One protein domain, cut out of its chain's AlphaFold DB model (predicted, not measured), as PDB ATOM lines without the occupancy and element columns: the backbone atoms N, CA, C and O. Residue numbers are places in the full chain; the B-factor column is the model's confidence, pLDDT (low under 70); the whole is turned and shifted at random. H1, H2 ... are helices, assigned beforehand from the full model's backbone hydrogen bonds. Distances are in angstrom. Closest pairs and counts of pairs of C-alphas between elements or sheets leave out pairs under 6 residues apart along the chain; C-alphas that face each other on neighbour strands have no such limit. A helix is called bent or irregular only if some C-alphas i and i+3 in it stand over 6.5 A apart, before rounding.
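What this domain is: This is residues 121 to 183 of the 183 residues of the protein "Phenylpropionate dioxygenase-like ring-hydroxylating dioxygenase large terminal subunit" of Paraburkholderia sp. WSM4180 (UniProt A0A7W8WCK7). One long helix, H2, sticks out as an arm through its residues 160 to 180, with the last residues 181 to 183 beyond it, from a small body of loops. The body holds two long stretches with no named element, residues 121 to 134 and 141 to 154, with the short helix H1 where the chain turns back between them. The printed part has 63 residues with two named helices, H1 then H2 along the chain, and no named strand; its class is all helix. The whole is extended, with a radius of gyration of the C-alphas of 17.3 A and spans of 55 by 29 by 14 A, the arm making much of the length.

How they stand to each other: H2, residues 155 to 180, is the longest helix. Residues 160 to 183, of which 160 to 180 belong to H2, stand free: no C-alpha 8 or more residues away along the chain is within 10 A of theirs. H1, residues 135 to 140, and H2 are apart, with no C-alpha of the one within 8 A of the other. A long link of 14 residues joins H1 to H2. In H1 and H2 every pair of O i and N i+4 is within hydrogen-bond range.

Where its parts are: H2 has 26 residues and measures 37.9 A from C-alpha 155 at (46.430, -36.423, -54.707) to C-alpha 180 at (51.908, -43.599, -17.921). H1 has 6 residues, starts with C-alpha 135 at (30.817, -36.346, -63.200) and measures 8.7 A from first to last C-alpha. Neither helix is bent or irregular.

The domain as a whole: The two C-alphas farthest apart are those of Ala 135 and Ala 183, at 55.7 A. Without the residues that stand free, the body has 39 residues and spans 31 by 16 by 14 A. The printed part has no cut, and it ends at the chain's last residue, Ala 183. The mean pLDDT of the printed part is 90.2, and residues 181 to 183 are under 70.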
ATOM      1  N   ASP A 121      58.417 -34.369 -52.718       91.00
ATOM      2  CA  ASP A 121      57.305 -33.622 -53.307       91.00
ATOM      3  C   ASP A 121      56.243 -34.574 -53.878       91.00
ATOM      4  O   ASP A 121      56.563 -35.531 -54.580       91.00
ATOM      5  N   ILE A 122      54.979 -34.302 -53.554       91.75
ATOM      6  CA  ILE A 122      53.790 -35.051 -53.987       91.75
ATOM      7  C   ILE A 122      52.714 -34.022 -54.364       91.75
ATOM      8  O   ILE A 122      51.589 -34.037 -53.864       91.75
ATOM      9  N   SER A 123      53.082 -33.027 -55.171       93.38
ATOM     10  CA  SER A 123      52.218 -31.887 -55.508       93.38
ATOM     11  C   SER A 123      51.634 -31.952 -56.922       93.38
ATOM     12  O   SER A 123      50.869 -31.060 -57.319       93.38
ATOM     13  N   ARG A 124      51.927 -33.003 -57.709       94.38
ATOM     14  CA  ARG A 124      51.508 -33.051 -59.116       94.38
ATOM     15  C   ARG A 124      49.987 -33.009 -59.251       94.38
ATOM     16  O   ARG A 124      49.252 -33.908 -58.829       94.38
ATOM     17  N   GLY A 125      49.515 -31.944 -59.896       94.31
ATOM     18  CA  GLY A 125      48.095 -31.700 -60.139       94.31
ATOM     19  C   GLY A 125      47.343 -31.017 -58.998       94.31
ATOM     20  O   GLY A 125      46.131 -30.870 -59.123       94.31
ATOM     21  N   HIS A 126      48.026 -30.580 -57.930       94.31
ATOM     22  CA  HIS A 126      47.417 -29.983 -56.731       94.31
ATOM     23  C   HIS A 126      46.351 -28.918 -57.037       94.31
ATOM     24  O   HIS A 126      45.246 -28.964 -56.506       94.31
ATOM     25  N   HIS A 127      46.636 -28.012 -57.974       93.25
ATOM     26  CA  HIS A 127      45.728 -26.937 -58.397       93.25
ATOM     27  C   HIS A 127      44.412 -27.412 -59.047       93.25
ATOM     28  O   HIS A 127      43.519 -26.601 -59.282       93.25
ATOM     29  N   LYS A 128      44.292 -28.703 -59.374       91.94
ATOM     30  CA  LYS A 128      43.100 -29.327 -59.968       91.94
ATOM     31  C   LYS A 128      42.497 -30.411 -59.082       91.94
ATOM     32  O   LYS A 128      41.605 -31.128 -59.532       91.94
ATOM     33  N   TRP A 129      42.996 -30.615 -57.868       91.75
ATOM     34  CA  TRP A 129      42.348 -31.552 -56.960       91.75
ATOM     35  C   TRP A 129      41.037 -30.952 -56.447       91.75
ATOM     36  O   TRP A 129      40.942 -29.751 -56.205       91.75
ATOM     37  N   ALA A 130      40.019 -31.794 -56.305       89.06
ATOM     38  CA  ALA A 130      38.681 -31.393 -55.898       89.06
ATOM     39  C   ALA A 130      38.188 -32.254 -54.733       89.06
ATOM     40  O   ALA A 130      38.380 -33.468 -54.732       89.06
ATOM     41  N   SER A 131      37.520 -31.627 -53.767       87.50
ATOM     42  CA  SER A 131      36.836 -32.285 -52.643       87.50
ATOM     43  C   SER A 131      35.318 -32.404 -52.844       87.50
ATOM     44  O   SER A 131      34.623 -32.951 -51.997       87.50
ATOM     45  N   GLY A 132      34.790 -31.872 -53.952       87.81
ATOM     46  CA  GLY A 132      33.366 -31.895 -54.285       87.81
ATOM     47  C   GLY A 132      32.988 -32.959 -55.316       87.81
ATOM     48  O   GLY A 132      33.822 -33.724 -55.806       87.81
ATOM     49  N   ALA A 133      31.704 -32.969 -55.682       90.94
ATOM     50  CA  ALA A 133      31.185 -33.862 -56.708       90.94
ATOM     51  C   ALA A 133      31.830 -33.599 -58.081       90.94
ATOM     52  O   ALA A 133      32.041 -32.463 -58.504       90.94
ATOM     53  N   THR A 134      32.094 -34.679 -58.806       90.94
ATOM     54  CA  THR A 134      32.533 -34.692 -60.201       90.94
ATOM     55  C   THR A 134      31.591 -35.579 -61.007       90.94
ATOM     56  O   THR A 134      30.891 -36.421 -60.447       90.94
ATOM     57  N   ALA A 135      31.625 -35.478 -62.338       91.56
ATOM     58  CA  ALA A 135      30.817 -36.346 -63.200       91.56
ATOM     59  C   ALA A 135      31.018 -37.846 -62.893       91.56
ATOM     60  O   ALA A 135      30.057 -38.612 -62.872       91.56
ATOM     61  N   ASN A 136      32.254 -38.265 -62.589       91.00
ATOM     62  CA  ASN A 136      32.538 -39.655 -62.231       91.00
ATOM     63  C   ASN A 136      31.990 -40.023 -60.849       91.00
ATOM     64  O   ASN A 136      31.461 -41.116 -60.688       91.00
ATOM     65  N   THR A 137      32.114 -39.149 -59.848       93.00
ATOM     66  CA  THR A 137      31.645 -39.471 -58.492       93.00
ATOM     67  C   THR A 137      30.123 -39.516 -58.435       93.00
ATOM     68  O   THR A 137      29.575 -40.429 -57.823       93.00
ATOM     69  N   THR A 138      29.439 -38.626 -59.164       94.88
ATOM     70  CA  THR A 138      27.983 -38.664 -59.344       94.88
ATOM     71  C   THR A 138      27.539 -39.942 -60.056       94.88
ATOM     72  O   THR A 138      26.651 -40.626 -59.559       94.88
ATOM     73  N   LEU A 139      28.188 -40.319 -61.167       94.81
ATOM     74  CA  LEU A 139      27.882 -41.564 -61.888       94.81
ATOM     75  C   LEU A 139      28.053 -42.810 -61.002       94.81
ATOM     76  O   LEU A 139      27.305 -43.785 -61.103       94.81
ATOM     77  N   LEU A 140      29.067 -42.799 -60.140       93.31
ATOM     78  CA  LEU A 140      29.365 -43.912 -59.248       93.31
ATOM     79  C   LEU A 140      28.504 -43.920 -57.984       93.31
ATOM     80  O   LEU A 140      28.304 -45.002 -57.428       93.31
ATOM     81  N   GLY A 141      27.985 -42.763 -57.570       94.94
ATOM     82  CA  GLY A 141      27.304 -42.572 -56.294       94.94
ATOM     83  C   GLY A 141      28.268 -42.646 -55.108       94.94
ATOM     84  O   GLY A 141      27.971 -43.325 -54.132       94.94
ATOM     85  N   ILE A 142      29.446 -42.024 -55.222       93.56
ATOM     86  CA  ILE A 142      30.471 -42.005 -54.165       93.56
ATOM     87  C   ILE A 142      30.858 -40.574 -53.789       93.56
ATOM     88  O   ILE A 142      30.775 -39.668 -54.615       93.56
ATOM     89  N   GLU A 143      31.359 -40.397 -52.569       94.38
ATOM     90  CA  GLU A 143      31.825 -39.113 -52.033       94.38
ATOM     91  C   GLU A 143      33.275 -39.258 -51.541       94.38
ATOM     92  O   GLU A 143      33.515 -39.516 -50.363       94.38
ATOM     93  N   PRO A 144      34.271 -39.202 -52.445       91.81
ATOM     94  CA  PRO A 144      35.669 -39.338 -52.057       91.81
ATOM     95  C   PRO A 144      36.179 -38.063 -51.377       91.81
ATOM     96  O   PRO A 144      35.842 -36.957 -51.792       91.81
ATOM     97  N   ASN A 145      37.090 -38.211 -50.415       89.56
ATOM     98  CA  ASN A 145      37.724 -37.074 -49.733       89.56
ATOM     99  C   ASN A 145      38.481 -36.142 -50.697       89.56
ATOM    100  O   ASN A 145      38.570 -34.939 -50.462       89.56
ATOM    101  N   LEU A 146      39.061 -36.706 -51.763       90.88
ATOM    102  CA  LEU A 146      39.809 -35.971 -52.776       90.88
ATOM    103  C   LEU A 146      39.731 -36.695 -54.122       90.88
ATOM    104  O   LEU A 146      39.881 -37.914 -54.189       90.88
ATOM    105  N   THR A 147      39.562 -35.932 -55.194       90.81
ATOM    106  CA  THR A 147      39.544 -36.412 -56.577       90.81
ATOM    107  C   THR A 147      40.545 -35.624 -57.412       90.81
ATOM    108  O   THR A 147      40.578 -34.397 -57.360       90.81
ATOM    109  N   GLY A 148      41.349 -36.319 -58.218       87.44
ATOM    110  CA  GLY A 148      42.132 -35.699 -59.288       87.44
ATOM    111  C   GLY A 148      41.330 -35.611 -60.590       87.44
ATOM    112  O   GLY A 148      40.478 -36.456 -60.861       87.44
ATOM    113  N   THR A 149      41.612 -34.613 -61.429       81.12
ATOM    114  CA  THR A 149      40.961 -34.472 -62.746       81.12
ATOM    115  C   THR A 149      41.593 -35.319 -63.851       81.12
ATOM    116  O   THR A 149      40.995 -35.467 -64.913       81.12
ATOM    117  N   GLU A 150      42.791 -35.865 -63.638       85.69
ATOM    118  CA  GLU A 150      43.446 -36.791 -64.567       85.69
ATOM    119  C   GLU A 150      44.199 -37.907 -63.832       85.69
ATOM    120  O   GLU A 150      44.430 -37.838 -62.625       85.69
ATOM    121  N   LEU A 151      44.579 -38.942 -64.581       86.69
ATOM    122  CA  LEU A 151      45.147 -40.182 -64.043       86.69
ATOM    123  C   LEU A 151      46.592 -40.055 -63.543       86.69
ATOM    124  O   LEU A 151      47.046 -40.943 -62.830       86.69
ATOM    125  N   THR A 152      47.317 -38.996 -63.917       90.56
ATOM    126  CA  THR A 152      48.718 -38.804 -63.502       90.56
ATOM    127  C   THR A 152      48.844 -38.035 -62.183       90.56
ATOM    128  O   THR A 152      49.926 -37.972 -61.605       90.56
ATOM    129  N   HIS A 153      47.761 -37.444 -61.679       92.81
ATOM    130  CA  HIS A 153      47.792 -36.629 -60.468       92.81
ATOM    131  C   HIS A 153      48.095 -37.438 -59.201       92.81
ATOM    132  O   HIS A 153      47.687 -38.587 -59.056       92.81
ATOM    133  N   GLU A 154      48.749 -36.787 -58.243       93.12
ATOM    134  CA  GLU A 154      49.316 -37.442 -57.059       93.12
ATOM    135  C   GLU A 154      48.481 -37.273 -55.782       93.12
ATOM    136  O   GLU A 154      48.866 -37.750 -54.719       93.12
ATOM    137  N   GLY A 155      47.290 -36.669 -55.873       89.69
ATOM    138  CA  GLY A 155      46.430 -36.423 -54.707       89.69
ATOM    139  C   GLY A 155      46.052 -37.694 -53.934       89.69
ATOM    140  O   GLY A 155      45.854 -37.651 -52.721       89.69
ATOM    141  N   LEU A 156      46.022 -38.854 -54.604       89.62
ATOM    142  CA  LEU A 156      45.802 -40.144 -53.943       89.62
ATOM    143  C   LEU A 156      46.901 -40.470 -52.915       89.62
ATOM    144  O   LEU A 156      46.599 -41.023 -51.857       89.62
ATOM    145  N   TYR A 157      48.152 -40.089 -53.189       91.56
ATOM    146  CA  TYR A 157      49.277 -40.335 -52.290       91.56
ATOM    147  C   TYR A 157      49.206 -39.425 -51.064       91.56
ATOM    148  O   TYR A 157      49.507 -39.873 -49.961       91.56
ATOM    149  N   VAL A 158      48.719 -38.188 -51.210       90.38
ATOM    150  CA  VAL A 158      48.485 -37.283 -50.068       90.38
ATOM    151  C   VAL A 158      47.493 -37.899 -49.079       90.38
ATOM    152  O   VAL A 158      47.762 -37.932 -47.878       90.38
ATOM    153  N   ASN A 159      46.393 -38.474 -49.573       89.50
ATOM    154  CA  ASN A 159      45.430 -39.187 -48.726       89.50
ATOM    155  C   ASN A 159      46.052 -40.420 -48.049       89.50
ATOM    156  O   ASN A 159      45.816 -40.672 -46.862       89.50
ATOM    157  N   GLN A 160      46.861 -41.183 -48.790       92.44
ATOM    158  CA  GLN A 160      47.555 -42.359 -48.272       92.44
ATOM    159  C   GLN A 160      48.534 -41.995 -47.145       92.44
ATOM    160  O   GLN A 160      48.508 -42.612 -46.078       92.44
ATOM    161  N   HIS A 161      49.368 -40.973 -47.348       92.81
ATOM    162  CA  HIS A 161      50.325 -40.501 -46.348       92.81
ATOM    163  C   HIS A 161      49.639 -39.831 -45.153       92.81
ATOM    164  O   HIS A 161      50.092 -40.018 -44.025       92.81
ATOM    165  N   GLY A 162      48.523 -39.127 -45.364       93.31
ATOM    166  CA  GLY A 162      47.687 -38.615 -44.276       93.31
ATOM    167  C   GLY A 162      47.152 -39.742 -43.390       93.31
ATOM    168  O   GLY A 162      47.329 -39.711 -42.174       93.31
ATOM    169  N   THR A 163      46.603 -40.794 -44.004       94.38
ATOM    170  CA  THR A 163      46.123 -41.986 -43.283       94.38
ATOM    171  C   THR A 163      47.252 -42.673 -42.514       94.38
ATOM    172  O   THR A 163      47.072 -43.043 -41.351       94.38
ATOM    173  N   TRP A 164      48.431 -42.819 -43.133       95.12
ATOM    174  CA  TRP A 164      49.617 -43.366 -42.475       95.12
ATOM    175  C   TRP A 164      50.014 -42.540 -41.246       95.12
ATOM    176  O   TRP A 164      50.107 -43.092 -40.151       95.12
ATOM    177  N   ARG A 165      50.181 -41.218 -41.408       96.12
ATOM    178  CA  ARG A 165      50.535 -40.287 -40.326       96.12
ATOM    179  C   ARG A 165      49.566 -40.426 -39.159       96.12
ATOM    180  O   ARG A 165      49.997 -40.643 -38.032       96.12
ATOM    181  N   ASP A 166      48.268 -40.340 -39.433       96.31
ATOM    182  CA  ASP A 166      47.239 -40.378 -38.394       96.31
ATOM    183  C   ASP A 166      47.216 -41.730 -37.672       96.31
ATOM    184  O   ASP A 166      46.979 -41.787 -36.467       96.31
ATOM    185  N   THR A 167      47.491 -42.823 -38.388       96.25
ATOM    186  CA  THR A 167      47.589 -44.165 -37.799       96.25
ATOM    187  C   THR A 167      48.796 -44.284 -36.870       96.25
ATOM    188  O   THR A 167      48.660 -44.811 -35.766       96.25
ATOM    189  N   ILE A 168      49.961 -43.773 -37.284       96.44
ATOM    190  CA  ILE A 168      51.177 -43.781 -36.462       96.44
ATOM    191  C   ILE A 168      51.001 -42.907 -35.220       96.44
ATOM    192  O   ILE A 168      51.273 -43.382 -34.121       96.44
ATOM    193  N   LEU A 169      50.496 -41.677 -35.368       97.75
ATOM    194  CA  LEU A 169      50.264 -40.766 -34.243       97.75
ATOM    195  C   LEU A 169      49.311 -41.381 -33.209       97.75
ATOM    196  O   LEU A 169      49.668 -41.480 -32.043       97.75
ATOM    197  N   LYS A 170      48.173 -41.934 -33.649       97.19
ATOM    198  CA  LYS A 170      47.239 -42.644 -32.753       97.19
ATOM    199  C   LYS A 170      47.885 -43.827 -32.032       97.19
ATOM    200  O   LYS A 170      47.495 -44.151 -30.914       97.19
ATOM    201  N   GLY A 171      48.811 -44.529 -32.683       96.88
ATOM    202  CA  GLY A 171      49.559 -45.621 -32.060       96.88
ATOM    203  C   GLY A 171      50.551 -45.128 -31.003       96.88
ATOM    204  O   GLY A 171      50.681 -45.752 -29.949       96.88
ATOM    205  N   LEU A 172      51.222 -44.004 -31.270       96.81
ATOM    206  CA  LEU A 172      52.146 -43.368 -30.331       96.81
ATOM    207  C   LEU A 172      51.411 -42.858 -29.091       96.81
ATOM    208  O   LEU A 172      51.834 -43.189 -27.986       96.81
ATOM    209  N   ASP A 173      50.291 -42.156 -29.270       96.75
ATOM    210  CA  ASP A 173      49.477 -41.630 -28.165       96.75
ATOM    211  C   ASP A 173      49.051 -42.759 -27.214       96.75
ATOM    212  O   ASP A 173      49.334 -42.713 -26.018       96.75
ATOM    213  N   LYS A 174      48.512 -43.858 -27.764       95.88
ATOM    214  CA  LYS A 174      48.168 -45.061 -26.987       95.88
ATOM    215  C   LYS A 174      49.360 -45.676 -26.255       95.88
ATOM    216  O   LYS A 174      49.209 -46.188 -25.148       95.88
ATOM    217  N   SER A 175      50.537 -45.679 -26.880       94.38
ATOM    218  CA  SER A 175      51.743 -46.239 -26.259       94.38
ATOM    219  C   SER A 175      52.171 -45.399 -25.056       94.38
ATOM    220  O   SER A 175      52.504 -45.961 -24.015       94.38
ATOM    221  N   ILE A 176      52.107 -44.071 -25.179       94.50
ATOM    222  CA  ILE A 176      52.414 -43.125 -24.100       94.50
ATOM    223  C   ILE A 176      51.425 -43.294 -22.940       94.50
ATOM    224  O   ILE A 176      51.858 -43.437 -21.799       94.50
ATOM    225  N   GLU A 177      50.121 -43.344 -23.227       92.94
ATOM    226  CA  GLU A 177      49.072 -43.569 -22.220       92.94
ATOM    227  C   GLU A 177      49.316 -44.871 -21.442       92.94
ATOM    228  O   GLU A 177      49.370 -44.864 -20.214       92.94
ATOM    229  N   SER A 178      49.588 -45.975 -22.149       88.50
ATOM    230  CA  SER A 178      49.837 -47.281 -21.520       88.50
ATOM    231  C   SER A 178      51.102 -47.335 -20.651       88.50
ATOM    232  O   SER A 178      51.165 -48.125 -19.712       88.50
ATOM    233  N   GLN A 179      52.111 -46.509 -20.950       80.62
ATOM    234  CA  GLN A 179      53.333 -46.399 -20.145       80.62
ATOM    235  C   GLN A 179      53.135 -45.492 -18.927       80.62
ATOM    236  O   GLN A 179      53.732 -45.748 -17.886       80.62
ATOM    237  N   GLY A 180      52.285 -44.467 -19.039       73.25
ATOM    238  CA  GLY A 180      51.908 -43.599 -17.921       73.25
ATOM    239  C   GLY A 180      51.009 -44.282 -16.887       73.25
ATOM    240  O   GLY A 180      51.077 -43.934 -15.718       73.25
ATOM    241  N   GLU A 181      50.206 -45.274 -17.285       62.38
ATOM    242  CA  GLU A 181      49.390 -46.086 -16.363       62.38
ATOM    243  C   GLU A 181      50.191 -47.180 -15.627       62.38
ATOM    244  O   GLU A 181      49.716 -47.730 -14.633       62.38
ATOM    245  N   GLN A 182      51.390 -47.522 -16.112       55.25
ATOM    246  CA  GLN A 182      52.277 -48.534 -15.514       55.25
ATOM    247  C   GLN A 182      53.356 -47.945 -14.587       55.25
ATOM    248  O   GLN A 182      54.102 -48.717 -13.978       55.25
ATOM    249  N   ALA A 183      53.458 -46.616 -14.501       50.47
ATOM    250  CA  ALA A 183      54.416 -45.878 -13.674       50.47
ATOM    251  C   ALA A 183      53.746 -45.311 -12.414       50.47
ATOM    252  O   ALA A 183      54.415 -45.319 -11.355       50.47
TER     253      ALA A 183